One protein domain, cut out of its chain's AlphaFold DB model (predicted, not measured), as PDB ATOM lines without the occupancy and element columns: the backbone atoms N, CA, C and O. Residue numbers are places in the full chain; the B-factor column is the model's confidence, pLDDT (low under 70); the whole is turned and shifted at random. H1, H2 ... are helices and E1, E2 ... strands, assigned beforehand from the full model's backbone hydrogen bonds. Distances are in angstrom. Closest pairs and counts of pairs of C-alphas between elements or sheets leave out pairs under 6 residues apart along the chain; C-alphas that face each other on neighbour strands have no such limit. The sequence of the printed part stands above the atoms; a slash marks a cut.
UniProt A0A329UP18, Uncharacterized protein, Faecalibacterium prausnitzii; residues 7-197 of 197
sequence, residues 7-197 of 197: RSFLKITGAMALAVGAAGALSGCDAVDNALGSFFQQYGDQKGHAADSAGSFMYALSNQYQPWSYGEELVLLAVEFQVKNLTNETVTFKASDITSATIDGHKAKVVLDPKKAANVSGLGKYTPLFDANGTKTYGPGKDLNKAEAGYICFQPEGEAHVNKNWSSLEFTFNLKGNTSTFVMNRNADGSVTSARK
ATOM      1  N   ARG A   7      22.692 -31.368 -29.674       59.34
ATOM      2  CA  ARG A   7      23.876 -32.217 -29.828       59.34
ATOM      3  C   ARG A   7      23.603 -33.606 -30.419       59.34
ATOM      4  O   ARG A   7      24.448 -34.067 -31.173       59.34
ATOM      5  N   SER A   8      22.505 -34.294 -30.098       59.38
ATOM      6  CA  SER A   8      22.252 -35.635 -30.653       59.38
ATOM      7  C   SER A   8      21.654 -35.572 -32.058       59.38
ATOM      8  O   SER A   8      22.076 -36.367 -32.886       59.38
ATOM      9  N   PHE A   9      20.825 -34.570 -32.383       62.19
ATOM     10  CA  PHE A   9      20.436 -34.295 -33.775       62.19
ATOM     11  C   PHE A   9      21.677 -33.964 -34.611       62.19
ATOM     12  O   PHE A   9      21.865 -34.499 -35.695       62.19
ATOM     13  N   LEU A  10      22.596 -33.169 -34.054       61.56
ATOM     14  CA  LEU A  10      23.873 -32.858 -34.695       61.56
ATOM     15  C   LEU A  10      24.813 -34.063 -34.833       61.56
ATOM     16  O   LEU A  10      25.578 -34.144 -35.788       61.56
ATOM     17  N   LYS A  11      24.772 -35.025 -33.903       62.38
ATOM     18  CA  LYS A  11      25.498 -36.297 -34.048       62.38
ATOM     19  C   LYS A  11      24.904 -37.153 -35.169       62.38
ATOM     20  O   LYS A  11      25.668 -37.815 -35.863       62.38
ATOM     21  N   ILE A  12      23.583 -37.125 -35.357       62.50
ATOM     22  CA  ILE A  12      22.906 -37.806 -36.469       62.50
ATOM     23  C   ILE A  12      23.348 -37.205 -37.793       62.50
ATOM     24  O   ILE A  12      23.874 -37.914 -38.646       62.50
ATOM     25  N   THR A  13      23.212 -35.887 -37.931       59.28
ATOM     26  CA  THR A  13      23.612 -35.175 -39.146       59.28
ATOM     27  C   THR A  13      25.123 -35.266 -39.393       59.28
ATOM     28  O   THR A  13      25.556 -35.369 -40.536       59.28
ATOM     29  N   GLY A  14      25.947 -35.306 -38.342       56.06
ATOM     30  CA  GLY A  14      27.391 -35.533 -38.442       56.06
ATOM     31  C   GLY A  14      27.768 -36.951 -38.892       56.06
ATOM     32  O   GLY A  14      28.628 -37.108 -39.756       56.06
ATOM     33  N   ALA A  15      27.111 -37.991 -38.366       60.25
ATOM     34  CA  ALA A  15      27.313 -39.376 -38.810       60.25
ATOM     35  C   ALA A  15      26.850 -39.581 -40.264       60.25
ATOM     36  O   ALA A  15      27.489 -40.306 -41.027       60.25
ATOM     37  N   MET A  16      25.795 -38.872 -40.673       61.22
ATOM     38  CA  MET A  16      25.339 -38.818 -42.064       61.22
ATOM     39  C   MET A  16      26.361 -38.203 -43.000       61.22
ATOM     40  O   MET A  16      26.577 -38.749 -44.073       61.22
ATOM     41  N   ALA A  17      27.021 -37.113 -42.595       57.91
ATOM     42  CA  ALA A  17      28.075 -36.475 -43.388       57.91
ATOM     43  C   ALA A  17      29.116 -37.489 -43.875       57.91
ATOM     44  O   ALA A  17      29.538 -37.468 -45.030       57.91
ATOM     45  N   LEU A  18      29.511 -38.390 -42.973       55.34
ATOM     46  CA  LEU A  18      30.534 -39.401 -43.210       55.34
ATOM     47  C   LEU A  18      30.022 -40.528 -44.113       55.34
ATOM     48  O   LEU A  18      30.722 -40.928 -45.040       55.34
ATOM     49  N   ALA A  19      28.791 -41.000 -43.892       55.59
ATOM     50  CA  ALA A  19      28.170 -42.021 -44.736       55.59
ATOM     51  C   ALA A  19      27.921 -41.515 -46.170       55.59
ATOM     52  O   ALA A  19      28.182 -42.226 -47.138       55.59
ATOM     53  N   VAL A  20      27.496 -40.257 -46.321       52.09
ATOM     54  CA  VAL A  20      27.296 -39.601 -47.623       52.09
ATOM     55  C   VAL A  20      28.611 -39.320 -48.324       52.09
ATOM     56  O   VAL A  20      28.689 -39.488 -49.533       52.09
ATOM     57  N   GLY A  21      29.659 -38.930 -47.595       51.81
ATOM     58  CA  GLY A  21      30.992 -38.770 -48.176       51.81
ATOM     59  C   GLY A  21      31.501 -40.059 -48.833       51.81
ATOM     60  O   GLY A  21      32.165 -39.998 -49.863       51.81
ATOM     61  N   ALA A  22      31.130 -41.222 -48.286       51.78
ATOM     62  CA  ALA A  22      31.434 -42.526 -48.870       51.78
ATOM     63  C   ALA A  22      30.469 -42.923 -50.009       51.78
ATOM     64  O   ALA A  22      30.910 -43.489 -51.007       51.78
ATOM     65  N   ALA A  23      29.175 -42.603 -49.896       48.09
ATOM     66  CA  ALA A  23      28.159 -42.940 -50.901       48.09
ATOM     67  C   ALA A  23      28.156 -42.004 -52.127       48.09
ATOM     68  O   ALA A  23      27.860 -42.438 -53.233       48.09
ATOM     69  N   GLY A  24      28.551 -40.736 -51.976       47.44
ATOM     70  CA  GLY A  24      28.639 -39.748 -53.059       47.44
ATOM     71  C   GLY A  24      29.714 -40.061 -54.106       47.44
ATOM     72  O   GLY A  24      29.695 -39.492 -55.195       47.44
ATOM     73  N   ALA A  25      30.618 -41.000 -53.813       51.38
ATOM     74  CA  ALA A  25      31.540 -41.572 -54.791       51.38
ATOM     75  C   ALA A  25      30.866 -42.599 -55.730       51.38
ATOM     76  O   ALA A  25      31.457 -42.988 -56.736       51.38
ATOM     77  N   LEU A  26      29.635 -43.034 -55.428       45.88
ATOM     78  CA  LEU A  26      28.906 -44.088 -56.131       45.88
ATOM     79  C   LEU A  26      27.431 -43.681 -56.341       45.88
ATOM     80  O   LEU A  26      26.550 -44.030 -55.568       45.88
ATOM     81  N   SER A  27      27.167 -43.011 -57.469       43.56
ATOM     82  CA  SER A  27      25.868 -42.902 -58.168       43.56
ATOM     83  C   SER A  27      24.705 -42.095 -57.539       43.56
ATOM     84  O   SER A  27      24.158 -42.449 -56.506       43.56
ATOM     85  N   GLY A  28      24.253 -41.076 -58.293       49.00
ATOM     86  CA  GLY A  28      22.863 -40.583 -58.373       49.00
ATOM     87  C   GLY A  28      22.295 -39.815 -57.170       49.00
ATOM     88  O   GLY A  28      22.031 -40.409 -56.130       49.00
ATOM     89  N   CYS A  29      22.001 -38.517 -57.350       61.59
ATOM     90  CA  CYS A  29      21.362 -37.638 -56.349       61.59
ATOM     91  C   CYS A  29      20.189 -38.294 -55.597       61.59
ATOM     92  O   CYS A  29      20.105 -38.167 -54.381       61.59
ATOM     93  N   ASP A  30      19.328 -39.043 -56.288       62.12
ATOM     94  CA  ASP A  30      18.100 -39.576 -55.685       62.12
ATOM     95  C   ASP A  30      18.349 -40.787 -54.773       62.12
ATOM     96  O   ASP A  30      17.670 -40.969 -53.762       62.12
ATOM     97  N   ALA A  31      19.345 -41.619 -55.096       64.88
ATOM     98  CA  ALA A  31      19.705 -42.772 -54.271       64.88
ATOM     99  C   ALA A  31      20.378 -42.323 -52.967       64.88
ATOM    100  O   ALA A  31      20.086 -42.858 -51.896       64.88
ATOM    101  N   VAL A  32      21.235 -41.302 -53.056       66.44
ATOM    102  CA  VAL A  32      21.897 -40.693 -51.897       66.44
ATOM    103  C   VAL A  32      20.882 -39.978 -51.003       66.44
ATOM    104  O   VAL A  32      20.911 -40.181 -49.791       66.44
ATOM    105  N   ASP A  33      19.946 -39.219 -51.577       68.19
ATOM    106  CA  ASP A  33      18.888 -38.526 -50.829       68.19
ATOM    107  C   ASP A  33      17.945 -39.500 -50.108       68.19
ATOM    108  O   ASP A  33      17.600 -39.289 -48.942       68.19
ATOM    109  N   ASN A  34      17.574 -40.608 -50.757       69.12
ATOM    110  CA  ASN A  34      16.742 -41.640 -50.136       69.12
ATOM    111  C   ASN A  34      17.482 -42.405 -49.030       69.12
ATOM    112  O   ASN A  34      16.892 -42.693 -47.983       69.12
ATOM    113  N   ALA A  35      18.768 -42.717 -49.220       72.62
ATOM    114  CA  ALA A  35      19.585 -43.366 -48.194       72.62
ATOM    115  C   ALA A  35      19.786 -42.460 -46.969       72.62
ATOM    116  O   ALA A  35      19.687 -42.919 -45.830       72.62
ATOM    117  N   LEU A  36      20.004 -41.163 -47.203       72.81
ATOM    118  CA  LEU A  36      20.099 -40.132 -46.171       72.81
ATOM    119  C   LEU A  36      18.838 -40.044 -45.319       72.81
ATOM    120  O   LEU A  36      18.912 -40.135 -44.091       72.81
ATOM    121  N   GLY A  37      17.689 -39.902 -45.977       74.50
ATOM    122  CA  GLY A  37      16.399 -39.838 -45.306       74.50
ATOM    123  C   GLY A  37      16.104 -41.097 -44.492       74.50
ATOM    124  O   GLY A  37      15.752 -41.019 -43.315       74.50
ATOM    125  N   SER A  38      16.351 -42.269 -45.083       77.31
ATOM    126  CA  SER A  38      16.128 -43.566 -44.429       77.31
ATOM    127  C   SER A  38      17.012 -43.758 -43.193       77.31
ATOM    128  O   SER A  38      16.532 -44.198 -42.149       77.31
ATOM    129  N   PHE A  39      18.293 -43.382 -43.269       77.38
ATOM    130  CA  PHE A  39      19.202 -43.458 -42.122       77.38
ATOM    131  C   PHE A  39      18.799 -42.477 -41.008       77.38
ATOM    132  O   PHE A  39      18.922 -42.801 -39.825       77.38
ATOM    133  N   PHE A  40      18.271 -41.299 -41.364       79.56
ATOM    134  CA  PHE A  40      17.783 -40.306 -40.398       79.56
ATOM    135  C   PHE A  40      16.589 -40.804 -39.609       79.56
ATOM    136  O   PHE A  40      16.593 -40.733 -38.378       79.56
ATOM    137  N   GLN A  41      15.628 -41.383 -40.315       80.88
ATOM    138  CA  GLN A  41      14.466 -42.017 -39.714       80.88
ATOM    139  C   GLN A  41      14.884 -43.156 -38.782       80.88
ATOM    140  O   GLN A  41      14.566 -43.129 -37.596       80.88
ATOM    141  N   GLN A  42      15.693 -44.098 -39.281       79.44
ATOM    142  CA  GLN A  42      16.111 -45.270 -38.513       79.44
ATOM    143  C   GLN A  42      16.852 -44.893 -37.224       79.44
ATOM    144  O   GLN A  42      16.633 -45.502 -36.175       79.44
ATOM    145  N   TYR A  43      17.736 -43.895 -37.278       74.06
ATOM    146  CA  TYR A  43      18.439 -43.452 -36.080       74.06
ATOM    147  C   TYR A  43      17.501 -42.721 -35.110       74.06
ATOM    148  O   TYR A  43      17.613 -42.915 -33.897       74.06
ATOM    149  N   GLY A  44      16.592 -41.879 -35.613       75.00
ATOM    150  CA  GLY A  44      15.581 -41.220 -34.785       75.00
ATOM    151  C   GLY A  44      14.737 -42.231 -34.011       75.00
ATOM    152  O   GLY A  44      14.664 -42.149 -32.781       75.00
ATOM    153  N   ASP A  45      14.240 -43.254 -34.709       76.56
ATOM    154  CA  ASP A  45      13.466 -44.354 -34.132       76.56
ATOM    155  C   ASP A  45      14.265 -45.088 -33.038       76.56
ATOM    156  O   ASP A  45      13.771 -45.290 -31.928       76.56
ATOM    157  N   GLN A  46      15.547 -45.396 -33.284       74.44
ATOM    158  CA  GLN A  46      16.437 -46.019 -32.288       74.44
ATOM    159  C   GLN A  46      16.655 -45.173 -31.026       74.44
ATOM    160  O   GLN A  46      17.047 -45.704 -29.984       74.44
ATOM    161  N   LYS A  47      16.471 -43.855 -31.111       72.56
ATOM    162  CA  LYS A  47      16.684 -42.928 -29.996       72.56
ATOM    163  C   LYS A  47      15.383 -42.452 -29.347       72.56
ATOM    164  O   LYS A  47      15.466 -41.687 -28.390       72.56
ATOM    165  N   GLY A  48      14.219 -42.913 -29.811       73.69
ATOM    166  CA  GLY A  48      12.921 -42.479 -29.284       73.69
ATOM    167  C   GLY A  48      12.595 -41.028 -29.642       73.69
ATOM    168  O   GLY A  48      12.118 -40.265 -28.788       73.69
ATOM    169  N   HIS A  49      12.922 -40.647 -30.880       81.50
ATOM    170  CA  HIS A  49      12.612 -39.347 -31.459       81.50
ATOM    171  C   HIS A  49      11.839 -39.506 -32.764       81.50
ATOM    172  O   HIS A  49      12.233 -40.287 -33.627       81.50
ATOM    173  N   ALA A  50      10.786 -38.708 -32.944       87.69
ATOM    174  CA  ALA A  50      10.102 -38.628 -34.223       87.69
ATOM    175  C   ALA A  50      11.016 -37.923 -35.226       87.69
ATOM    176  O   ALA A  50      11.321 -36.740 -35.065       87.69
ATOM    177  N   ALA A  51      11.465 -38.651 -36.240       89.56
ATOM    178  CA  ALA A  51      12.366 -38.160 -37.268       89.56
ATOM    179  C   ALA A  51      11.846 -38.595 -38.635       89.56
ATOM    180  O   ALA A  51      11.494 -39.756 -38.831       89.56
ATOM    181  N   ASP A  52      11.794 -37.661 -39.578       90.12
ATOM    182  CA  ASP A  52      11.390 -37.943 -40.948       90.12
ATOM    183  C   ASP A  52      12.092 -37.011 -41.940       90.12
ATOM    184  O   ASP A  52      12.858 -36.114 -41.570       90.12
ATOM    185  N   SER A  53      11.895 -37.274 -43.225       88.44
ATOM    186  CA  SER A  53      12.602 -36.585 -44.292       88.44
ATOM    187  C   SER A  53      11.806 -36.550 -45.590       88.44
ATOM    188  O   SER A  53      11.152 -37.523 -45.957       88.44
ATOM    189  N   ALA A  54      11.961 -35.469 -46.345       86.50
ATOM    190  CA  ALA A  54      11.601 -35.382 -47.755       86.50
ATOM    191  C   ALA A  54      12.893 -35.268 -48.581       86.50
ATOM    192  O   ALA A  54      13.394 -34.167 -48.827       86.50
ATOM    193  N   GLY A  55      13.475 -36.421 -48.933       82.44
ATOM    194  CA  GLY A  55      14.827 -36.510 -49.497       82.44
ATOM    195  C   GLY A  55      15.868 -35.904 -48.550       82.44
ATOM    196  O   GLY A  55      15.860 -36.166 -47.349       82.44
ATOM    197  N   SER A  56      16.708 -35.011 -49.070       82.06
ATOM    198  CA  SER A  56      17.720 -34.263 -48.303       82.06
ATOM    199  C   SER A  56      17.170 -33.155 -47.373       82.06
ATOM    200  O   SER A  56      17.934 -32.388 -46.777       82.06
ATOM    201  N   PHE A  57      15.848 -33.030 -47.222       86.94
ATOM    202  CA  PHE A  57      15.217 -32.145 -46.241       86.94
ATOM    203  C   PHE A  57      14.760 -32.956 -45.023       86.94
ATOM    204  O   PHE A  57      13.785 -33.698 -45.102       86.94
ATOM    205  N   MET A  58      15.456 -32.817 -43.898       88.75
ATOM    206  CA  MET A  58      15.237 -33.613 -42.686       88.75
ATOM    207  C   MET A  58      14.551 -32.786 -41.606       88.75
ATOM    208  O   MET A  58      14.873 -31.609 -41.418       88.75
ATOM    209  N   TYR A  59      13.646 -33.405 -40.859       91.25
ATOM    210  CA  TYR A  59      12.939 -32.753 -39.766       91.25
ATOM    211  C   TYR A  59      12.605 -33.731 -38.645       91.25
ATOM    212  O   TYR A  59      12.287 -34.895 -38.875       91.25
ATOM    213  N   ALA A  60      12.681 -33.253 -37.409       91.25
ATOM    214  CA  ALA A  60      12.417 -34.064 -36.232       91.25
ATOM    215  C   ALA A  60      11.694 -33.279 -35.143       91.25
ATOM    216  O   ALA A  60      11.854 -32.064 -35.002       91.25
ATOM    217  N   LEU A  61      10.942 -34.011 -34.330       91.06
ATOM    218  CA  LEU A  61      10.420 -33.525 -33.069       91.06
ATOM    219  C   LEU A  61      11.443 -33.817 -31.973       91.06
ATOM    220  O   LEU A  61      11.798 -34.966 -31.708       91.06
ATOM    221  N   SER A  62      11.929 -32.769 -31.320       81.25
ATOM    222  CA  SER A  62      12.704 -32.961 -30.101       81.25
ATOM    223  C   SER A  62      11.759 -33.392 -28.977       81.25
ATOM    224  O   SER A  62      10.605 -32.975 -28.928       81.25
ATOM    225  N   ASN A  63      12.259 -34.147 -28.000       87.75
ATOM    226  CA  ASN A  63      11.483 -34.454 -26.790       87.75
ATOM    227  C   ASN A  63      11.445 -33.252 -25.818       87.75
ATOM    228  O   ASN A  63      11.188 -33.425 -24.627       87.75
ATOM    229  N   GLN A  64      11.758 -32.039 -26.296       88.69
ATOM    230  CA  GLN A  64      11.647 -30.807 -25.524       88.69
ATOM    231  C   GLN A  64      10.268 -30.192 -25.719       88.69
ATOM    232  O   GLN A  64       9.778 -30.041 -26.841       88.69
ATOM    233  N   TYR A  65       9.678 -29.782 -24.604       91.44
ATOM    234  CA  TYR A  65       8.372 -29.157 -24.573       91.44
ATOM    235  C   TYR A  65       8.303 -28.102 -23.470       91.44
ATOM    236  O   TYR A  65       9.102 -28.102 -22.532       91.44
ATOM    237  N   GLN A  66       7.314 -27.224 -23.576       91.19
ATOM    238  CA  GLN A  66       6.926 -26.297 -22.529       91.19
ATOM    239  C   GLN A  66       5.397 -26.237 -22.460       91.19
ATOM    240  O   GLN A  66       4.769 -25.797 -23.424       91.19
ATOM    241  N   PRO A  67       4.788 -26.646 -21.339       91.12
ATOM    242  CA  PRO A  67       3.376 -26.427 -21.102       91.12
ATOM    243  C   PRO A  67       3.150 -25.081 -20.398       91.12
ATOM    244  O   PRO A  67       3.986 -24.610 -19.618       91.12
ATOM    245  N   TRP A  68       1.982 -24.497 -20.635       91.38
ATOM    246  CA  TRP A  68       1.385 -23.452 -19.813       91.38
ATOM    247  C   TRP A  68      -0.018 -23.881 -19.424       91.38
ATOM    248  O   TRP A  68      -0.763 -24.425 -20.241       91.38
ATOM    249  N   SER A  69      -0.370 -23.612 -18.173       90.62
ATOM    250  CA  SER A  69      -1.606 -24.094 -17.573       90.62
ATOM    251  C   SER A  69      -2.237 -23.021 -16.695       90.62
ATOM    252  O   SER A  69      -1.521 -22.246 -16.056       90.62
ATOM    253  N   TYR A  70      -3.566 -23.015 -16.633       87.44
ATOM    254  CA  TYR A  70      -4.342 -22.267 -15.647       87.44
ATOM    255  C   TYR A  70      -5.022 -23.269 -14.716       87.44
ATOM    256  O   TYR A  70      -5.866 -24.053 -15.138       87.44
ATOM    257  N   GLY A  71      -4.621 -23.273 -13.444       88.06
ATOM    258  CA  GLY A  71      -5.076 -24.292 -12.498       88.06
ATOM    259  C   GLY A  71      -4.678 -25.699 -12.957       88.06
ATOM    260  O   GLY A  71      -3.492 -25.982 -13.141       88.06
ATOM    261  N   GLU A  72      -5.671 -26.569 -13.138       90.31
ATOM    262  CA  GLU A  72      -5.494 -27.959 -13.584       90.31
ATOM    263  C   GLU A  72      -5.573 -28.137 -15.107       90.31
ATOM    264  O   GLU A  72      -5.431 -29.257 -15.594       90.31
ATOM    265  N   GLU A  73      -5.755 -27.056 -15.868       91.56
ATOM    266  CA  GLU A  73      -6.008 -27.121 -17.307       91.56
ATOM    267  C   GLU A  73      -4.808 -26.660 -18.125       91.56
ATOM    268  O   GLU A  73      -4.200 -25.623 -17.851       91.56
ATOM    269  N   LEU A  74      -4.467 -27.430 -19.156       92.38
ATOM    270  CA  LEU A  74      -3.485 -27.062 -20.162       92.38
ATOM    271  C   LEU A  74      -4.078 -26.015 -21.105       92.38
ATOM    272  O   LEU A  74      -5.102 -26.226 -21.743       92.38
ATOM    273  N   VAL A  75      -3.371 -24.901 -21.241       92.00
ATOM    274  CA  VAL A  75      -3.784 -23.759 -22.066       92.00
ATOM    275  C   VAL A  75      -2.965 -23.704 -23.348       92.00
ATOM    276  O   VAL A  75      -3.471 -23.337 -24.407       92.00
ATOM    277  N   LEU A  76      -1.685 -24.063 -23.258       93.19
ATOM    278  CA  LEU A  76      -0.766 -24.043 -24.383       93.19
ATOM    279  C   LEU A  76       0.324 -25.093 -24.187       93.19
ATOM    280  O   LEU A  76       0.880 -25.218 -23.098       93.19
ATOM    281  N   LEU A  77       0.677 -25.793 -25.256       94.00
ATOM    282  CA  LEU A  77       1.803 -26.713 -25.304       94.00
ATOM    283  C   LEU A  77       2.720 -26.326 -26.458       94.00
ATOM    284  O   LEU A  77       2.319 -26.365 -27.617       94.00
ATOM    285  N   ALA A  78       3.955 -25.951 -26.149       94.06
ATOM    286  CA  ALA A  78       4.988 -25.731 -27.146       94.06
ATOM    287  C   ALA A  78       5.910 -26.946 -27.232       94.06
ATOM    288  O   ALA A  78       6.358 -27.438 -26.201       94.06
ATOM    289  N   VAL A  79       6.241 -27.386 -28.443       94.38
ATOM    290  CA  VAL A  79       7.178 -28.493 -28.698       94.38
ATOM    291  C   VAL A  79       8.257 -28.049 -29.679       94.38
ATOM    292  O   VAL A  79       7.956 -27.356 -30.653       94.38
ATOM    293  N   GLU A  80       9.523 -28.390 -29.422       93.38
ATOM    294  CA  GLU A  80      10.618 -27.977 -30.310       93.38
ATOM    295  C   GLU A  80      10.703 -28.892 -31.533       93.38
ATOM    296  O   GLU A  80      10.917 -30.102 -31.424       93.38
ATOM    297  N   PHE A  81      10.584 -28.265 -32.697       92.81
ATOM    298  CA  PHE A  81      10.718 -28.845 -34.019       92.81
ATOM    299  C   PHE A  81      12.060 -28.419 -34.613       92.81
ATOM    300  O   PHE A  81      12.419 -27.237 -34.595       92.81
ATOM    301  N   GLN A  82      12.815 -29.390 -35.109       90.94
ATOM    302  CA  GLN A  82      14.157 -29.197 -35.641       90.94
ATOM    303  C   GLN A  82      14.166 -29.531 -37.125       90.94
ATOM    304  O   GLN A  82      13.617 -30.551 -37.534       90.94
ATOM    305  N   VAL A  83      14.800 -28.682 -37.928       89.94
ATOM    306  CA  VAL A  83      14.860 -28.826 -39.382       89.94
ATOM    307  C   VAL A  83      16.285 -28.668 -39.870       89.94
ATOM    308  O   VAL A  83      17.052 -27.809 -39.417       89.94
ATOM    309  N   LYS A  84      16.618 -29.488 -40.863       87.25
ATOM    310  CA  LYS A  84      17.836 -29.370 -41.638       87.25
ATOM    311  C   LYS A  84      17.543 -29.469 -43.129       87.25
ATOM    312  O   LYS A  84      17.151 -30.516 -43.630       87.25
ATOM    313  N   ASN A  85      17.802 -28.377 -43.842       88.19
ATOM    314  CA  ASN A  85      17.659 -28.316 -45.287       88.19
ATOM    315  C   ASN A  85      19.016 -28.520 -45.984       88.19
ATOM    316  O   ASN A  85      19.785 -27.568 -46.122       88.19
ATOM    317  N   LEU A  86      19.318 -29.752 -46.413       84.31
ATOM    318  CA  LEU A  86      20.509 -30.044 -47.230       84.31
ATOM    319  C   LEU A  86      20.250 -29.912 -48.733       84.31
ATOM    320  O   LEU A  86      21.166 -30.106 -49.531       84.31
ATOM    321  N   THR A  87      19.019 -29.589 -49.123       83.38
ATOM    322  CA  THR A  87      18.676 -29.372 -50.524       83.38
ATOM    323  C   THR A  87      19.288 -28.061 -51.025       83.38
ATOM    324  O   THR A  87      19.774 -27.233 -50.250       83.38
ATOM    325  N   ASN A  88      19.248 -27.856 -52.340       85.12
ATOM    326  CA  ASN A  88      19.652 -26.590 -52.958       85.12
ATOM    327  C   ASN A  88      18.492 -25.579 -53.045       85.12
ATOM    328  O   ASN A  88      18.666 -24.494 -53.593       85.12
ATOM    329  N   GLU A  89      17.316 -25.932 -52.525       87.88
ATOM    330  CA  GLU A  89      16.096 -25.138 -52.625       87.88
ATOM    331  C   GLU A  89      15.771 -24.466 -51.295       87.88
ATOM    332  O   GLU A  89      16.109 -24.957 -50.219       87.88
ATOM    333  N   THR A  90      15.047 -23.355 -51.368       91.06
ATOM    334  CA  THR A  90      14.411 -22.758 -50.197       91.06
ATOM    335  C   THR A  90      13.082 -23.457 -49.938       91.06
ATOM    336  O   THR A  90      12.241 -23.541 -50.831       91.06
ATOM    337  N   VAL A  91      12.875 -23.929 -48.709       92.19
ATOM    338  CA  VAL A  91      11.645 -24.622 -48.303       92.19
ATOM    339  C   VAL A  91      10.903 -23.775 -47.285       92.19
ATOM    340  O   VAL A  91      11.474 -23.378 -46.270       92.19
ATOM    341  N   THR A  92       9.621 -23.527 -47.530       95.19
ATOM    342  CA  THR A  92       8.747 -22.822 -46.588       95.19
ATOM    343  C   THR A  92       7.817 -23.821 -45.927       95.19
ATOM    344  O   THR A  92       7.067 -24.504 -46.616       95.19
ATOM    345  N   PHE A  93       7.845 -23.868 -44.598       95.50
ATOM    346  CA  PHE A  93       6.866 -24.578 -43.788       95.50
ATOM    347  C   PHE A  93       5.847 -23.575 -43.254       95.50
ATOM    348  O   PHE A  93       6.217 -22.570 -42.638       95.50
ATOM    349  N   LYS A  94       4.568 -23.826 -43.506       96.56
ATOM    350  CA  LYS A  94       3.464 -22.985 -43.053       96.56
ATOM    351  C   LYS A  94       2.745 -23.658 -41.893       96.56
ATOM    352  O   LYS A  94       2.599 -24.872 -41.860       96.56
ATOM    353  N   ALA A  95       2.192 -22.872 -40.981       96.69
ATOM    354  CA  ALA A  95       1.318 -23.388 -39.935       96.69
ATOM    355  C   ALA A  95       0.094 -24.116 -40.518       96.69
ATOM    356  O   ALA A  95      -0.363 -25.092 -39.936       96.69
ATOM    357  N   SER A  96      -0.394 -23.683 -41.688       96.25
ATOM    358  CA  SER A  96      -1.482 -24.339 -42.428       96.25
ATOM    359  C   SER A  96      -1.115 -25.706 -43.001       96.25
ATOM    360  O   SER A  96      -2.005 -26.455 -43.387       96.25
ATOM    361  N   ASP A  97       0.179 -26.016 -43.098       96.88
ATOM    362  CA  ASP A  97       0.639 -27.323 -43.555       96.88
ATOM    363  C   ASP A  97       0.424 -28.390 -42.472       96.88
ATOM    364  O   ASP A  97       0.425 -29.577 -42.785       96.88
ATOM    365  N   ILE A  98       0.211 -27.984 -41.211       97.50
ATOM    366  CA  ILE A  98      -0.263 -28.855 -40.132       97.50
ATOM    367  C   ILE A  98      -1.769 -29.049 -40.320       97.50
ATOM    368  O   ILE A  98      -2.572 -28.153 -40.062       97.50
ATOM    369  N   THR A  99      -2.146 -30.229 -40.800       96.88
ATOM    370  CA  THR A  99      -3.513 -30.552 -41.225       96.88
ATOM    371  C   THR A  99      -4.389 -31.046 -40.078       96.88
ATOM    372  O   THR A  99      -5.608 -30.875 -40.117       96.88
ATOM    373  N   SER A 100      -3.785 -31.619 -39.037       97.31
ATOM    374  CA  SER A 100      -4.479 -32.021 -37.814       97.31
ATOM    375  C   SER A 100      -3.552 -31.981 -36.610       97.31
ATOM    376  O   SER A 100      -2.372 -32.304 -36.720       97.31
ATOM    377  N   ALA A 101      -4.099 -31.634 -35.449       97.75
ATOM    378  CA  ALA A 101      -3.420 -31.768 -34.171       97.75
ATOM    379  C   ALA A 101      -4.423 -32.162 -33.084       97.75
ATOM    380  O   ALA A 101      -5.563 -31.691 -33.074       97.75
ATOM    381  N   THR A 102      -3.989 -33.019 -32.165       97.56
ATOM    382  CA  THR A 102      -4.746 -33.421 -30.984       97.56
ATOM    383  C   THR A 102      -3.845 -33.486 -29.759       97.56
ATOM    384  O   THR A 102      -2.681 -33.862 -29.871       97.56
ATOM    385  N   ILE A 103      -4.381 -33.125 -28.593       97.06
ATOM    386  CA  ILE A 103      -3.746 -33.306 -27.286       97.06
ATOM    387  C   ILE A 103      -4.682 -34.179 -26.454       97.06
ATOM    388  O   ILE A 103      -5.852 -33.837 -26.299       97.06
ATOM    389  N   ASP A 104      -4.196 -35.323 -25.975       95.06
ATOM    390  CA  ASP A 104      -5.003 -36.345 -25.290       95.06
ATOM    391  C   ASP A 104      -6.261 -36.756 -26.085       95.06
ATOM    392  O   ASP A 104      -7.325 -37.014 -25.532       95.06
ATOM    393  N   GLY A 105      -6.156 -36.778 -27.419       94.00
ATOM    394  CA  GLY A 105      -7.269 -37.070 -28.329       94.00
ATOM    395  C   GLY A 105      -8.248 -35.909 -28.555       94.00
ATOM    396  O   GLY A 105      -9.099 -35.992 -29.439       94.00
ATOM    397  N   HIS A 106      -8.113 -34.798 -27.828       95.50
ATOM    398  CA  HIS A 106      -8.896 -33.585 -28.051       95.50
ATOM    399  C   HIS A 106      -8.270 -32.729 -29.143       95.50
ATOM    400  O   HIS A 106      -7.055 -32.567 -29.189       95.50
ATOM    401  N   LYS A 107      -9.093 -32.151 -30.021       96.19
ATOM    402  CA  LYS A 107      -8.612 -31.301 -31.115       96.19
ATOM    403  C   LYS A 107      -7.787 -30.131 -30.574       96.19
ATOM    404  O   LYS A 107      -8.143 -29.526 -29.569       96.19
ATOM    405  N   ALA A 108      -6.703 -29.803 -31.263       96.44
ATOM    406  CA  ALA A 108      -5.857 -28.661 -30.965       96.44
ATOM    407  C   ALA A 108      -5.564 -27.865 -32.242       96.44
ATOM    408  O   ALA A 108      -5.585 -28.400 -33.352       96.44
ATOM    409  N   LYS A 109      -5.259 -26.579 -32.077       94.94
ATOM    410  CA  LYS A 109      -4.854 -25.676 -33.158       94.94
ATOM    411  C   LYS A 109      -3.446 -25.157 -32.955       94.94
ATOM    412  O   LYS A 109      -2.991 -24.991 -31.824       94.94
ATOM    413  N   VAL A 110      -2.794 -24.825 -34.062       95.88
ATOM    414  CA  VAL A 110      -1.519 -24.109 -34.056       95.88
ATOM    415  C   VAL A 110      -1.758 -22.646 -33.689       95.88
ATOM    416  O   VAL A 110      -2.678 -22.002 -34.194       95.88
ATOM    417  N   VAL A 111      -0.910 -22.108 -32.818       93.38
ATOM    418  CA  VAL A 111      -0.981 -20.732 -32.333       93.38
ATOM    419  C   VAL A 111       0.206 -19.926 -32.853       93.38
ATOM    420  O   VAL A 111       1.357 -20.250 -32.567       93.38
ATOM    421  N   LEU A 112      -0.088 -18.840 -33.577       91.81
ATOM    422  CA  LEU A 112       0.917 -17.917 -34.128       91.81
ATOM    423  C   LEU A 112       1.312 -16.797 -33.160       91.81
ATOM    424  O   LEU A 112       2.441 -16.321 -33.194       91.81
ATOM    425  N   ASP A 113       0.398 -16.409 -32.264       87.75
ATOM    426  CA  ASP A 113       0.658 -15.454 -31.182       87.75
ATOM    427  C   ASP A 113       0.400 -16.106 -29.813       87.75
ATOM    428  O   ASP A 113      -0.678 -15.958 -29.224       87.75
ATOM    429  N   PRO A 114       1.383 -16.863 -29.292       83.94
ATOM    430  CA  PRO A 114       1.254 -17.556 -28.015       83.94
ATOM    431  C   PRO A 114       0.992 -16.628 -26.827       83.94
ATOM    432  O   PRO A 114       0.297 -17.018 -25.889       83.94
ATOM    433  N   LYS A 115       1.526 -15.396 -26.861       82.81
ATOM    434  CA  LYS A 115       1.365 -14.423 -25.768       82.81
ATOM    435  C   LYS A 115      -0.096 -14.021 -25.627       82.81
ATOM    436  O   LYS A 115      -0.629 -14.026 -24.521       82.81
ATOM    437  N   LYS A 116      -0.746 -13.724 -26.754       81.38
ATOM    438  CA  LYS A 116      -2.167 -13.377 -26.784       81.38
ATOM    439  C   LYS A 116      -3.063 -14.574 -26.475       81.38
ATOM    440  O   LYS A 116      -4.041 -14.419 -25.755       81.38
ATOM    441  N   ALA A 117      -2.742 -15.752 -27.010       75.31
ATOM    442  CA  ALA A 117      -3.602 -16.930 -26.894       75.31
ATOM    443  C   ALA A 117      -3.660 -17.515 -25.479       75.31
ATOM    444  O   ALA A 117      -4.726 -17.934 -25.037       75.31
ATOM    445  N   ALA A 118      -2.526 -17.545 -24.777       67.94
ATOM    446  CA  ALA A 118      -2.436 -18.169 -23.463       67.94
ATOM    447  C   ALA A 118      -2.455 -17.156 -22.307       67.94
ATOM    448  O   ALA A 118      -2.334 -17.564 -21.159       67.94
ATOM    449  N   ASN A 119      -2.563 -15.851 -22.606       70.31
ATOM    450  CA  ASN A 119      -2.413 -14.751 -21.641       70.31
ATOM    451  C   ASN A 119      -1.184 -14.947 -20.721       70.31
ATOM    452  O   ASN A 119      -1.178 -14.651 -19.524       70.31
ATOM    453  N   VAL A 120      -0.120 -15.506 -21.306       68.38
ATOM    454  CA  VAL A 120       1.123 -15.835 -20.613       68.38
ATOM    455  C   VAL A 120       1.997 -14.591 -20.532       68.38
ATOM    456  O   VAL A 120       2.196 -13.892 -21.526       68.38
ATOM    457  N   SER A 121       2.574 -14.338 -19.354       64.44
ATOM    458  CA  SER A 121       3.448 -13.179 -19.106       64.44
ATOM    459  C   SER A 121       4.697 -13.155 -19.999       64.44
ATOM    460  O   SER A 121       5.318 -12.108 -20.182       64.44
ATOM    461  N   GLY A 122       5.053 -14.291 -20.604       66.06
ATOM    462  CA  GLY A 122       6.083 -14.391 -21.625       66.06
ATOM    463  C   GLY A 122       6.381 -15.832 -22.031       66.06
ATOM    464  O   GLY A 122       6.042 -16.783 -21.330       66.06
ATOM    465  N   LEU A 123       7.068 -15.984 -23.166       70.38
ATOM    466  CA  LEU A 123       7.534 -17.278 -23.684       70.38
ATOM    467  C   LEU A 123       8.935 -17.651 -23.174       70.38
ATOM    468  O   LEU A 123       9.531 -18.609 -23.648       70.38
ATOM    469  N   GLY A 124       9.496 -16.898 -22.224       74.19
ATOM    470  CA  GLY A 124      10.853 -17.127 -21.723       74.19
ATOM    471  C   GLY A 124      11.885 -17.203 -22.856       74.19
ATOM    472  O   GLY A 124      12.005 -16.280 -23.656       74.19
ATOM    473  N   LYS A 125      12.617 -18.324 -22.918       75.94
ATOM    474  CA  LYS A 125      13.641 -18.627 -23.938       75.94
ATOM    475  C   LYS A 125      13.092 -19.298 -25.207       75.94
ATOM    476  O   LYS A 125      13.876 -19.661 -26.082       75.94
ATOM    477  N   TYR A 126      11.782 -19.534 -25.283       79.44
ATOM    478  CA  TYR A 126      11.157 -20.283 -26.368       79.44
ATOM    479  C   TYR A 126      10.855 -19.360 -27.546       79.44
ATOM    480  O   TYR A 126      10.111 -18.388 -27.418       79.44
ATOM    481  N   THR A 127      11.446 -19.661 -28.701       88.44
ATOM    482  CA  THR A 127      11.208 -18.931 -29.951       88.44
ATOM    483  C   THR A 127      10.154 -19.678 -30.769       88.44
ATOM    484  O   THR A 127      10.424 -20.818 -31.159       88.44
ATOM    485  N   PRO A 128       8.973 -19.083 -31.027       90.56
ATOM    486  CA  PRO A 128       7.985 -19.665 -31.928       90.56
ATOM    487  C   PRO A 128       8.600 -19.989 -33.288       90.56
ATOM    488  O   PRO A 128       9.425 -19.231 -33.797       90.56
ATOM    489  N   LEU A 129       8.218 -21.133 -33.856       94.38
ATOM    490  CA  LEU A 129       8.736 -21.574 -35.146       94.38
ATOM    491  C   LEU A 129       8.266 -20.656 -36.274       94.38
ATOM    492  O   LEU A 129       9.065 -20.246 -37.111       94.38
ATOM    493  N   PHE A 130       6.967 -20.368 -36.284       94.56
ATOM    494  CA  PHE A 130       6.320 -19.572 -37.312       94.56
ATOM    495  C   PHE A 130       6.384 -18.084 -36.975       94.56
ATOM    496  O   PHE A 130       6.234 -17.684 -35.819       94.56
ATOM    497  N   ASP A 131       6.587 -17.270 -38.006       90.88
ATOM    498  CA  ASP A 131       6.440 -15.824 -37.925       90.88
ATOM    499  C   ASP A 131       4.961 -15.398 -37.830       90.88
ATOM    500  O   ASP A 131       4.040 -16.219 -37.814       90.88
ATOM    501  N   ALA A 132       4.720 -14.085 -37.790       87.88
ATOM    502  CA  ALA A 132       3.371 -13.522 -37.713       87.88
ATOM    503  C   ALA A 132       2.478 -13.881 -38.918       87.88
ATOM    504  O   ALA A 132       1.255 -13.830 -38.802       87.88
ATOM    505  N   ASN A 133       3.069 -14.271 -40.053       91.88
ATOM    506  CA  ASN A 133       2.345 -14.724 -41.241       91.88
ATOM    507  C   ASN A 133       2.058 -16.233 -41.206       91.88
ATOM    508  O   ASN A 133       1.478 -16.777 -42.144       91.88
ATOM    509  N   GLY A 134       2.473 -16.923 -40.141       93.69
ATOM    510  CA  GLY A 134       2.325 -18.362 -40.010       93.69
ATOM    511  C   GLY A 134       3.325 -19.138 -40.850       93.69
ATOM    512  O   GLY A 134       3.007 -20.239 -41.288       93.69
ATOM    513  N   THR A 135       4.510 -18.587 -41.113       95.62
ATOM    514  CA  THR A 135       5.495 -19.210 -41.999       95.62
ATOM    515  C   THR A 135       6.882 -19.278 -41.378       95.62
ATOM    516  O   THR A 135       7.264 -18.458 -40.545       95.62
ATOM    517  N   LYS A 136       7.651 -20.286 -41.784       95.12
ATOM    518  CA  LYS A 136       9.074 -20.415 -41.496       95.12
ATOM    519  C   LYS A 136       9.781 -20.890 -42.752       95.12
ATOM    520  O   LYS A 136       9.470 -21.950 -43.289       95.12
ATOM    521  N   THR A 137      10.748 -20.103 -43.198       93.81
ATOM    522  CA  THR A 137      11.544 -20.405 -44.385       93.81
ATOM    523  C   THR A 137      12.907 -20.951 -43.978       93.81
ATOM    524  O   THR A 137      13.583 -20.367 -43.129       93.81
ATOM    525  N   TYR A 138      13.307 -22.051 -44.609       91.12
ATOM    526  CA  TYR A 138      14.604 -22.697 -44.449       91.12
ATOM    527  C   TYR A 138      15.377 -22.571 -45.757       91.12
ATOM    528  O   TYR A 138      15.011 -23.175 -46.769       91.12
ATOM    529  N   GLY A 139      16.443 -21.775 -45.744       88.62
ATOM    530  CA  GLY A 139      17.349 -21.674 -46.886       88.62
ATOM    531  C   GLY A 139      18.177 -22.952 -47.076       88.62
ATOM    532  O   GLY A 139      18.241 -23.785 -46.167       88.62
ATOM    533  N   PRO A 140      18.828 -23.115 -48.236       85.62
ATOM    534  CA  PRO A 140      19.750 -24.223 -48.461       85.62
ATOM    535  C   PRO A 140      20.950 -24.128 -47.508       85.62
ATOM    536  O   PRO A 140      21.514 -23.050 -47.306       85.62
ATOM    537  N   GLY A 141      21.377 -25.250 -46.921       75.62
ATOM    538  CA  GLY A 141      22.466 -25.237 -45.945       75.62
ATOM    539  C   GLY A 141      23.167 -26.578 -45.754       75.62
ATOM    540  O   GLY A 141      22.691 -27.439 -45.021       75.62
ATOM    541  N   LYS A 142      24.383 -26.700 -46.302       66.38
ATOM    542  CA  LYS A 142      25.208 -27.925 -46.265       66.38
ATOM    543  C   LYS A 142      25.955 -28.167 -44.943       66.38
ATOM    544  O   LYS A 142      26.567 -29.215 -44.775       66.38
ATOM    545  N   ASP A 143      25.926 -27.216 -44.004       68.62
ATOM    546  CA  ASP A 143      26.621 -27.357 -42.715       68.62
ATOM    547  C   ASP A 143      25.888 -28.327 -41.784       68.62
ATOM    548  O   ASP A 143      24.980 -27.935 -41.054       68.62
ATOM    549  N   LEU A 144      26.294 -29.589 -41.767       64.50
ATOM    550  CA  LEU A 144      25.676 -30.631 -40.947       64.50
ATOM    551  C   LEU A 144      25.804 -30.393 -39.433       64.50
ATOM    552  O   LEU A 144      25.103 -31.049 -38.669       64.50
ATOM    553  N   ASN A 145      26.607 -29.423 -38.986       64.44
ATOM    554  CA  ASN A 145      26.795 -29.106 -37.569       64.44
ATOM    555  C   ASN A 145      25.805 -28.067 -37.022       64.44
ATOM    556  O   ASN A 145      25.900 -27.692 -35.850       64.44
ATOM    557  N   LYS A 146      24.840 -27.603 -37.828       67.56
ATOM    558  CA  LYS A 146      23.804 -26.656 -37.387       67.56
ATOM    559  C   LYS A 146      22.421 -27.059 -37.881       67.56
ATOM    560  O   LYS A 146      22.168 -27.060 -39.085       67.56
ATOM    561  N   ALA A 147      21.525 -27.344 -36.943       77.06
ATOM    562  CA  ALA A 147      20.097 -27.497 -37.189       77.06
ATOM    563  C   ALA A 147      19.373 -26.209 -36.801       77.06
ATOM    564  O   ALA A 147      19.712 -25.589 -35.788       77.06
ATOM    565  N   GLU A 148      18.378 -25.820 -37.590       87.81
ATOM    566  CA  GLU A 148      17.450 -24.776 -37.174       87.81
ATOM    567  C   GLU A 148      16.401 -25.396 -36.255       87.81
ATOM    568  O   GLU A 148      15.916 -26.494 -36.511       87.81
ATOM    569  N   ALA A 149      16.071 -24.707 -35.166       89.06
ATOM    570  CA  ALA A 149      15.102 -25.173 -34.187       89.06
ATOM    571  C   ALA A 149      14.141 -24.041 -33.832       89.06
ATOM    572  O   ALA A 149      14.557 -22.886 -33.712       89.06
ATOM    573  N   GLY A 150      12.876 -24.384 -33.628       92.06
ATOM    574  CA  GLY A 150      11.852 -23.471 -33.138       92.06
ATOM    575  C   GLY A 150      10.690 -24.243 -32.531       92.06
ATOM    576  O   GLY A 150      10.590 -25.456 -32.683       92.06
ATOM    577  N   TYR A 151       9.822 -23.542 -31.813       94.25
ATOM    578  CA  TYR A 151       8.744 -24.162 -31.054       94.25
ATOM    579  C   TYR A 151       7.406 -24.019 -31.778       94.25
ATOM    580  O   TYR A 151       6.948 -22.904 -32.034       94.25
ATOM    581  N   ILE A 152       6.758 -25.141 -32.083       96.06
ATOM    582  CA  ILE A 152       5.372 -25.149 -32.561       96.06
ATOM    583  C   ILE A 152       4.470 -25.104 -31.333       96.06
ATOM    584  O   ILE A 152       4.631 -25.914 -30.422       96.06
ATOM    585  N   CYS A 153       3.554 -24.138 -31.291       94.81
ATOM    586  CA  CYS A 153       2.659 -23.926 -30.158       94.81
ATOM    587  C   CYS A 153       1.261 -24.447 -30.491       94.81
ATOM    588  O   CYS A 153       0.674 -24.024 -31.485       94.81
ATOM    589  N   PHE A 154       0.729 -25.324 -29.646       95.56
ATOM    590  CA  PHE A 154      -0.590 -25.929 -29.773       95.56
ATOM    591  C   PHE A 154      -1.496 -25.497 -28.624       95.56
ATOM    592  O   PHE A 154      -1.077 -25.495 -27.467       95.56
ATOM    593  N   GLN A 155      -2.739 -25.156 -28.942       94.12
ATOM    594  CA  GLN A 155      -3.784 -24.835 -27.971       94.12
ATOM    595  C   GLN A 155      -4.958 -25.806 -28.160       94.12
ATOM    596  O   GLN A 155      -5.418 -25.937 -29.299       94.12
ATOM    597  N   PRO A 156      -5.461 -26.455 -27.094       93.56
ATOM    598  CA  PRO A 156      -6.702 -27.227 -27.157       93.56
ATOM    599  C   PRO A 156      -7.871 -26.394 -27.711       93.56
ATOM    600  O   PRO A 156      -8.000 -25.207 -27.413       93.56
ATOM    601  N   GLU A 157      -8.717 -26.999 -28.542       90.00
ATOM    602  CA  GLU A 157      -9.916 -26.374 -29.106       90.00
ATOM    603  C   GLU A 157     -11.201 -26.898 -28.451       90.00
ATOM    604  O   GLU A 157     -11.320 -28.076 -28.117       90.00
ATOM    605  N   GLY A 158     -12.209 -26.024 -28.371       79.06
ATOM    606  CA  GLY A 158     -13.538 -26.350 -27.850       79.06
ATOM    607  C   GLY A 158     -13.618 -26.311 -26.324       79.06
ATOM    608  O   GLY A 158     -12.748 -25.756 -25.661       79.06
ATOM    609  N   GLU A 159     -14.670 -26.913 -25.769       68.62
ATOM    610  CA  GLU A 159     -14.883 -27.066 -24.315       68.62
ATOM    611  C   GLU A 159     -14.045 -28.217 -23.718       68.62
ATOM    612  O   GLU A 159     -14.317 -28.714 -22.627       68.62
ATOM    613  N   ALA A 160     -13.040 -28.699 -24.451       71.94
ATOM    614  CA  ALA A 160     -12.197 -29.797 -24.014       71.94
ATOM    615  C   ALA A 160     -11.221 -29.329 -22.925       71.94
ATOM    616  O   ALA A 160     -10.228 -28.656 -23.203       71.94
ATOM    617  N   HIS A 161     -11.487 -29.742 -21.689       83.50
ATOM    618  CA  HIS A 161     -10.593 -29.530 -20.553       83.50
ATOM    619  C   HIS A 161      -9.442 -30.542 -20.593       83.50
ATOM    620  O   HIS A 161      -9.525 -31.638 -20.036       83.50
ATOM    621  N   VAL A 162      -8.358 -30.180 -21.277       91.69
ATOM    622  CA  VAL A 162      -7.125 -30.977 -21.286       91.69
ATOM    623  C   VAL A 162      -6.387 -30.764 -19.967       91.69
ATOM    624  O   VAL A 162      -6.158 -29.629 -19.553       91.69
ATOM    625  N   ASN A 163      -5.990 -31.845 -19.297       91.94
ATOM    626  CA  ASN A 163      -5.290 -31.753 -18.018       91.94
ATOM    627  C   ASN A 163      -3.895 -31.122 -18.195       91.94
ATOM    628  O   ASN A 163      -3.188 -31.408 -19.161       91.94
ATOM    629  N   LYS A 164      -3.432 -30.324 -17.222       90.88
ATOM    630  CA  LYS A 164      -2.056 -29.787 -17.189       90.88
ATOM    631  C   LYS A 164      -0.991 -30.881 -17.306       90.88
ATOM    632  O   LYS A 164       0.115 -30.630 -17.780       90.88
ATOM    633  N   ASN A 165      -1.336 -32.094 -16.874       90.44
ATOM    634  CA  ASN A 165      -0.520 -33.292 -16.965       90.44
ATOM    635  C   ASN A 165      -0.741 -34.085 -18.257       90.44
ATOM    636  O   ASN A 165      -0.625 -35.306 -18.204       90.44
ATOM    637  N   TRP A 166      -1.045 -33.409 -19.367       93.31
ATOM    638  CA  TRP A 166      -1.212 -33.993 -20.699       93.31
ATOM    639  C   TRP A 166      -0.317 -35.214 -20.953       93.31
ATOM    640  O   TRP A 166       0.845 -35.254 -20.533       93.31
ATOM    641  N   SER A 167      -0.870 -36.212 -21.631       94.06
ATOM    642  CA  SER A 167      -0.231 -37.511 -21.856       94.06
ATOM    643  C   SER A 167       0.282 -37.662 -23.281       94.06
ATOM    644  O   SER A 167       1.342 -38.254 -23.482       94.06
ATOM    645  N   SER A 168      -0.426 -37.117 -24.272       96.06
ATOM    646  CA  SER A 168      -0.019 -37.203 -25.673       96.06
ATOM    647  C   SER A 168      -0.333 -35.946 -26.480       96.06
ATOM    648  O   SER A 168      -1.321 -35.253 -26.252       96.06
ATOM    649  N   LEU A 169       0.526 -35.666 -27.458       97.50
ATOM    650  CA  LEU A 169       0.298 -34.736 -28.559       97.50
ATOM    651  C   LEU A 169       0.507 -35.516 -29.858       97.50
ATOM    652  O   LEU A 169       1.590 -36.051 -30.076       97.50
ATOM    653  N   GLU A 170      -0.490 -35.546 -30.735       97.94
ATOM    654  CA  GLU A 170      -0.385 -36.105 -32.088       97.94
ATOM    655  C   GLU A 170      -0.685 -35.001 -33.097       97.94
ATOM    656  O   GLU A 170      -1.721 -34.345 -33.001       97.94
ATOM    657  N   PHE A 171       0.201 -34.784 -34.067       98.06
ATOM    658  CA  PHE A 171      -0.060 -33.852 -35.159       98.06
ATOM    659  C   PHE A 171       0.459 -34.372 -36.496       98.06
ATOM    660  O   PHE A 171       1.511 -35.007 -36.580       98.06
ATOM    661  N   THR A 172      -0.294 -34.066 -37.546       97.94
ATOM    662  CA  THR A 172      -0.011 -34.441 -38.930       97.94
ATOM    663  C   THR A 172       0.261 -33.188 -39.735       97.94
ATOM    664  O   THR A 172      -0.410 -32.168 -39.561       97.94
ATOM    665  N   PHE A 173       1.243 -33.255 -40.623       97.06
ATOM    666  CA  PHE A 173       1.591 -32.148 -41.500       97.06
ATOM    667  C   PHE A 173       2.044 -32.634 -42.873       97.06
ATOM    668  O   PHE A 173       2.532 -33.753 -43.008       97.06
ATOM    669  N   ASN A 174       1.889 -31.782 -43.886       95.56
ATOM    670  CA  ASN A 174       2.395 -32.015 -45.236       95.56
ATOM    671  C   ASN A 174       3.547 -31.056 -45.542       95.56
ATOM    672  O   ASN A 174       3.343 -29.851 -45.647       95.56
ATOM    673  N   LEU A 175       4.758 -31.577 -45.716       90.88
ATOM    674  CA  LEU A 175       5.940 -30.768 -45.988       90.88
ATOM    675  C   LEU A 175       6.732 -31.352 -47.157       90.88
ATOM    676  O   LEU A 175       7.091 -32.527 -47.161       90.88
ATOM    677  N   LYS A 176       6.986 -30.521 -48.178       89.56
ATOM    678  CA  LYS A 176       7.557 -30.950 -49.474       89.56
ATOM    679  C   LYS A 176       6.810 -32.140 -50.111       89.56
ATOM    680  O   LYS A 176       7.424 -32.985 -50.751       89.56
ATOM    681  N   GLY A 177       5.486 -32.207 -49.955       86.75
ATOM    682  CA  GLY A 177       4.670 -33.288 -50.517       86.75
ATOM    683  C   GLY A 177       4.696 -34.589 -49.708       86.75
ATOM    684  O   GLY A 177       3.914 -35.487 -50.014       86.75
ATOM    685  N   ASN A 178       5.517 -34.679 -48.655       90.69
ATOM    686  CA  ASN A 178       5.482 -35.785 -47.705       90.69
ATOM    687  C   ASN A 178       4.517 -35.462 -46.570       90.69
ATOM    688  O   ASN A 178       4.599 -34.400 -45.956       90.69
ATOM    689  N   THR A 179       3.605 -36.391 -46.294       95.38
ATOM    690  CA  THR A 179       2.721 -36.319 -45.128       95.38
ATOM    691  C   THR A 179       3.323 -37.143 -44.003       95.38
ATOM    692  O   THR A 179       3.534 -38.340 -44.178       95.38
ATOM    693  N   SER A 180       3.546 -36.514 -42.854       95.00
ATOM    694  CA  SER A 180       4.115 -37.162 -41.672       95.00
ATOM    695  C   SER A 180       3.222 -36.913 -40.468       95.00
ATOM    696  O   SER A 180       2.675 -35.821 -40.305       95.00
ATOM    697  N   THR A 181       3.092 -37.923 -39.611       97.00
ATOM    698  CA  THR A 181       2.392 -37.806 -38.329       97.00
ATOM    699  C   THR A 181       3.373 -38.055 -37.204       97.00
ATOM    700  O   THR A 181       3.985 -39.121 -37.130       97.00
ATOM    701  N   PHE A 182       3.531 -37.065 -36.333       96.25
ATOM    702  CA  PHE A 182       4.387 -37.156 -35.160       96.25
ATOM    703  C   PHE A 182       3.539 -37.254 -33.903       96.25
ATOM    704  O   PHE A 182       2.558 -36.528 -33.734       96.25
ATOM    705  N   VAL A 183       3.961 -38.143 -33.011       95.75
ATOM    706  CA  VAL A 183       3.368 -38.337 -31.693       95.75
ATOM    707  C   VAL A 183       4.428 -38.044 -30.646       95.75
ATOM    708  O   VAL A 183       5.539 -38.564 -30.717       95.75
ATOM    709  N   MET A 184       4.087 -37.220 -29.664       95.38
ATOM    710  CA  MET A 184       4.867 -36.994 -28.457       95.38
ATOM    711  C   MET A 184       4.075 -37.519 -27.267       95.38
ATOM    712  O   MET A 184       2.948 -37.094 -27.050       95.38
ATOM    713  N   ASN A 185       4.686 -38.402 -26.482       94.44
ATOM    714  CA  ASN A 185       4.092 -38.972 -25.280       94.44
ATOM    715  C   ASN A 185       4.863 -38.511 -24.048       94.44
ATOM    716  O   ASN A 185       6.097 -38.568 -24.024       94.44
ATOM    717  N   ARG A 186       4.126 -38.100 -23.018       92.62
ATOM    718  CA  ARG A 186       4.633 -37.840 -21.676       92.62
ATOM    719  C   ARG A 186       4.352 -39.053 -20.802       92.62
ATOM    720  O   ARG A 186       3.206 -39.409 -20.549       92.62
ATOM    721  N   ASN A 187       5.418 -39.689 -20.345       87.75
ATOM    722  CA  ASN A 187       5.350 -40.855 -19.481       87.75
ATOM    723  C   ASN A 187       5.004 -40.447 -18.041       87.75
ATOM    724  O   ASN A 187       5.185 -39.296 -17.635       87.75
ATOM    725  N   ALA A 188       4.555 -41.415 -17.240       84.88
ATOM    726  CA  ALA A 188       4.180 -41.191 -15.841       84.88
ATOM    727  C   ALA A 188       5.342 -40.677 -14.966       84.88
ATOM    728  O   ALA A 188       5.111 -39.978 -13.982       84.88
ATOM    729  N   ASP A 189       6.588 -40.983 -15.337       84.88
ATOM    730  CA  ASP A 189       7.801 -40.480 -14.681       84.88
ATOM    731  C   ASP A 189       8.178 -39.044 -15.106       84.88
ATOM    732  O   ASP A 189       9.196 -38.503 -14.672       84.88
ATOM    733  N   GLY A 190       7.366 -38.416 -15.962       80.94
ATOM    734  CA  GLY A 190       7.576 -37.079 -16.507       80.94
ATOM    735  C   GLY A 190       8.551 -37.015 -17.683       80.94
ATOM    736  O   GLY A 190       8.731 -35.931 -18.247       80.94
ATOM    737  N   SER A 191       9.165 -38.139 -18.073       85.88
ATOM    738  CA  SER A 191       9.982 -38.214 -19.281       85.88
ATOM    739  C   SER A 191       9.114 -38.094 -20.533       85.88
ATOM    740  O   SER A 191       7.919 -38.392 -20.518       85.88
ATOM    741  N   VAL A 192       9.718 -37.641 -21.630       89.25
ATOM    742  CA  VAL A 192       9.030 -37.494 -22.912       89.25
ATOM    743  C   VAL A 192       9.758 -38.273 -23.990       89.25
ATOM    744  O   VAL A 192      10.986 -38.225 -24.100       89.25
ATOM    745  N   THR A 193       8.968 -38.961 -24.803       90.44
ATOM    746  CA  THR A 193       9.398 -39.661 -26.014       90.44
ATOM    747  C   THR A 193       8.598 -39.154 -27.195       90.44
ATOM    748  O   THR A 193       7.440 -38.770 -27.029       90.44
ATOM    749  N   SER A 194       9.176 -39.192 -28.387       91.50
ATOM    750  CA  SER A 194       8.420 -38.951 -29.609       91.50
ATOM    751  C   SER A 194       8.675 -40.047 -30.630       91.50
ATOM    752  O   SER A 194       9.720 -40.692 -30.619       91.50
ATOM    753  N   ALA A 195       7.691 -40.278 -31.488       90.62
ATOM    754  CA  ALA A 195       7.757 -41.259 -32.553       90.62
ATOM    755  C   ALA A 195       7.015 -40.744 -33.785       90.62
ATOM    756  O   ALA A 195       6.085 -39.938 -33.688       90.62
ATOM    757  N   ARG A 196       7.435 -41.228 -34.948       90.75
ATOM    758  CA  ARG A 196       6.648 -41.121 -36.171       90.75
ATOM    759  C   ARG A 196       5.630 -42.265 -36.205       90.75
ATOM    760  O   ARG A 196       5.951 -43.375 -35.784       90.75
ATOM    761  N   LYS A 197       4.422 -41.972 -36.680       88.38
ATOM    762  CA  LYS A 197       3.327 -42.929 -36.868       88.38
ATOM    763  C   LYS A 197       3.205 -43.352 -38.325       88.38
ATOM    764  O   LYS A 197       3.451 -42.486 -39.196       88.38
TER     765      LYS A 197
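This is residues 7 to 197 of the 197 residues of an uncharacterized protein of Faecalibacterium prausnitzii (UniProt A0A329UP18). A strongly twisted sheet of nine strands folds back on itself into two leaves, like a flattened barrel nearly closed where edge strands E1 and E11 come near each other. H2 covers that seam, H1 makes a helical hairpin with it, the ribbon E4-E7 lies by the ends of E3 and E9, and small H3 is over E3. The 191 printed residues run H1 H2 E1 E2 E3 E4 E5 E6 H3 E7 E8 E9 E10 E11, mixed helices and strands; the antiparallel sheet's order is E1 E2 E3 E8 E6 E5 E9 E10 E11. The whole is compact, with a radius of gyration of the C-alphas of 17.1 A, and elongated, spanning 58 by 36 by 27 A.

The sheet holds E1, residues 51 to 54; E2, 57 to 70, 37.6 A long; E3, 73 to 85, 36.7 A; E8, 148 to 156, 26.3 A; E6, 106 to 110; E5, 98 to 103; E9, 168 to 175, 22.1 A; E10, 178 to 186, 26.1 A; and E11, 192 to 196. E4 is residues 91 to 94 and E7 135 to 138. H1, residues 7 to 23, is 24.0 A long and begins at C-alpha 7 (23.876, -32.217, -29.828); H2 is residues 29 to 47, 27.3 A; H3 is 114 to 118. E11 ends at C-alpha 196 (6.648, -41.121, -36.171).

In the folded sheet, E1 E2 E3 E8 face E5 E9 E10 E11, with E6 as the hinge. E1 E2 E3 and E9 E10 E11 are meanders, each strand the antiparallel neighbour of the one before: N 52 and O 59, 2.9 A, in E1 and E2; N 66 and O 78, 2.8 A, in E2 and E3; N 171 and O 182, 3.0 A, in E9 and E10; N 185 and O 193, 2.8 A, in E10 and E11. E2 bends by 54 degrees at residue 63; the closest C-alphas of E2 and E11 are Asn 63 and Val 192, 5.5 A. H2 is on the sheet at a height of 7.8 A, over E1 and only just over E11, with 3 C-alphas; the C-alphas of Gln 41 and Ala 51 are 5.0 A apart. H1 and H2 touch, closest at C-alphas 23 and 32, 6.7 A, opposite ways at a shallow tilt of 34 degrees, only just short of steep. Every O i to N i+4 pair is within hydrogen-bond range in H2 and H3, and 12 of 13 in H1.

The farthest C-alphas, Leu 26 and Gly 71, are 58.7 A apart. The printed part has no cut; the links H3 to E7 and E8 to E9 are long. Low confidence covers 38 residues, among them 7 to 34.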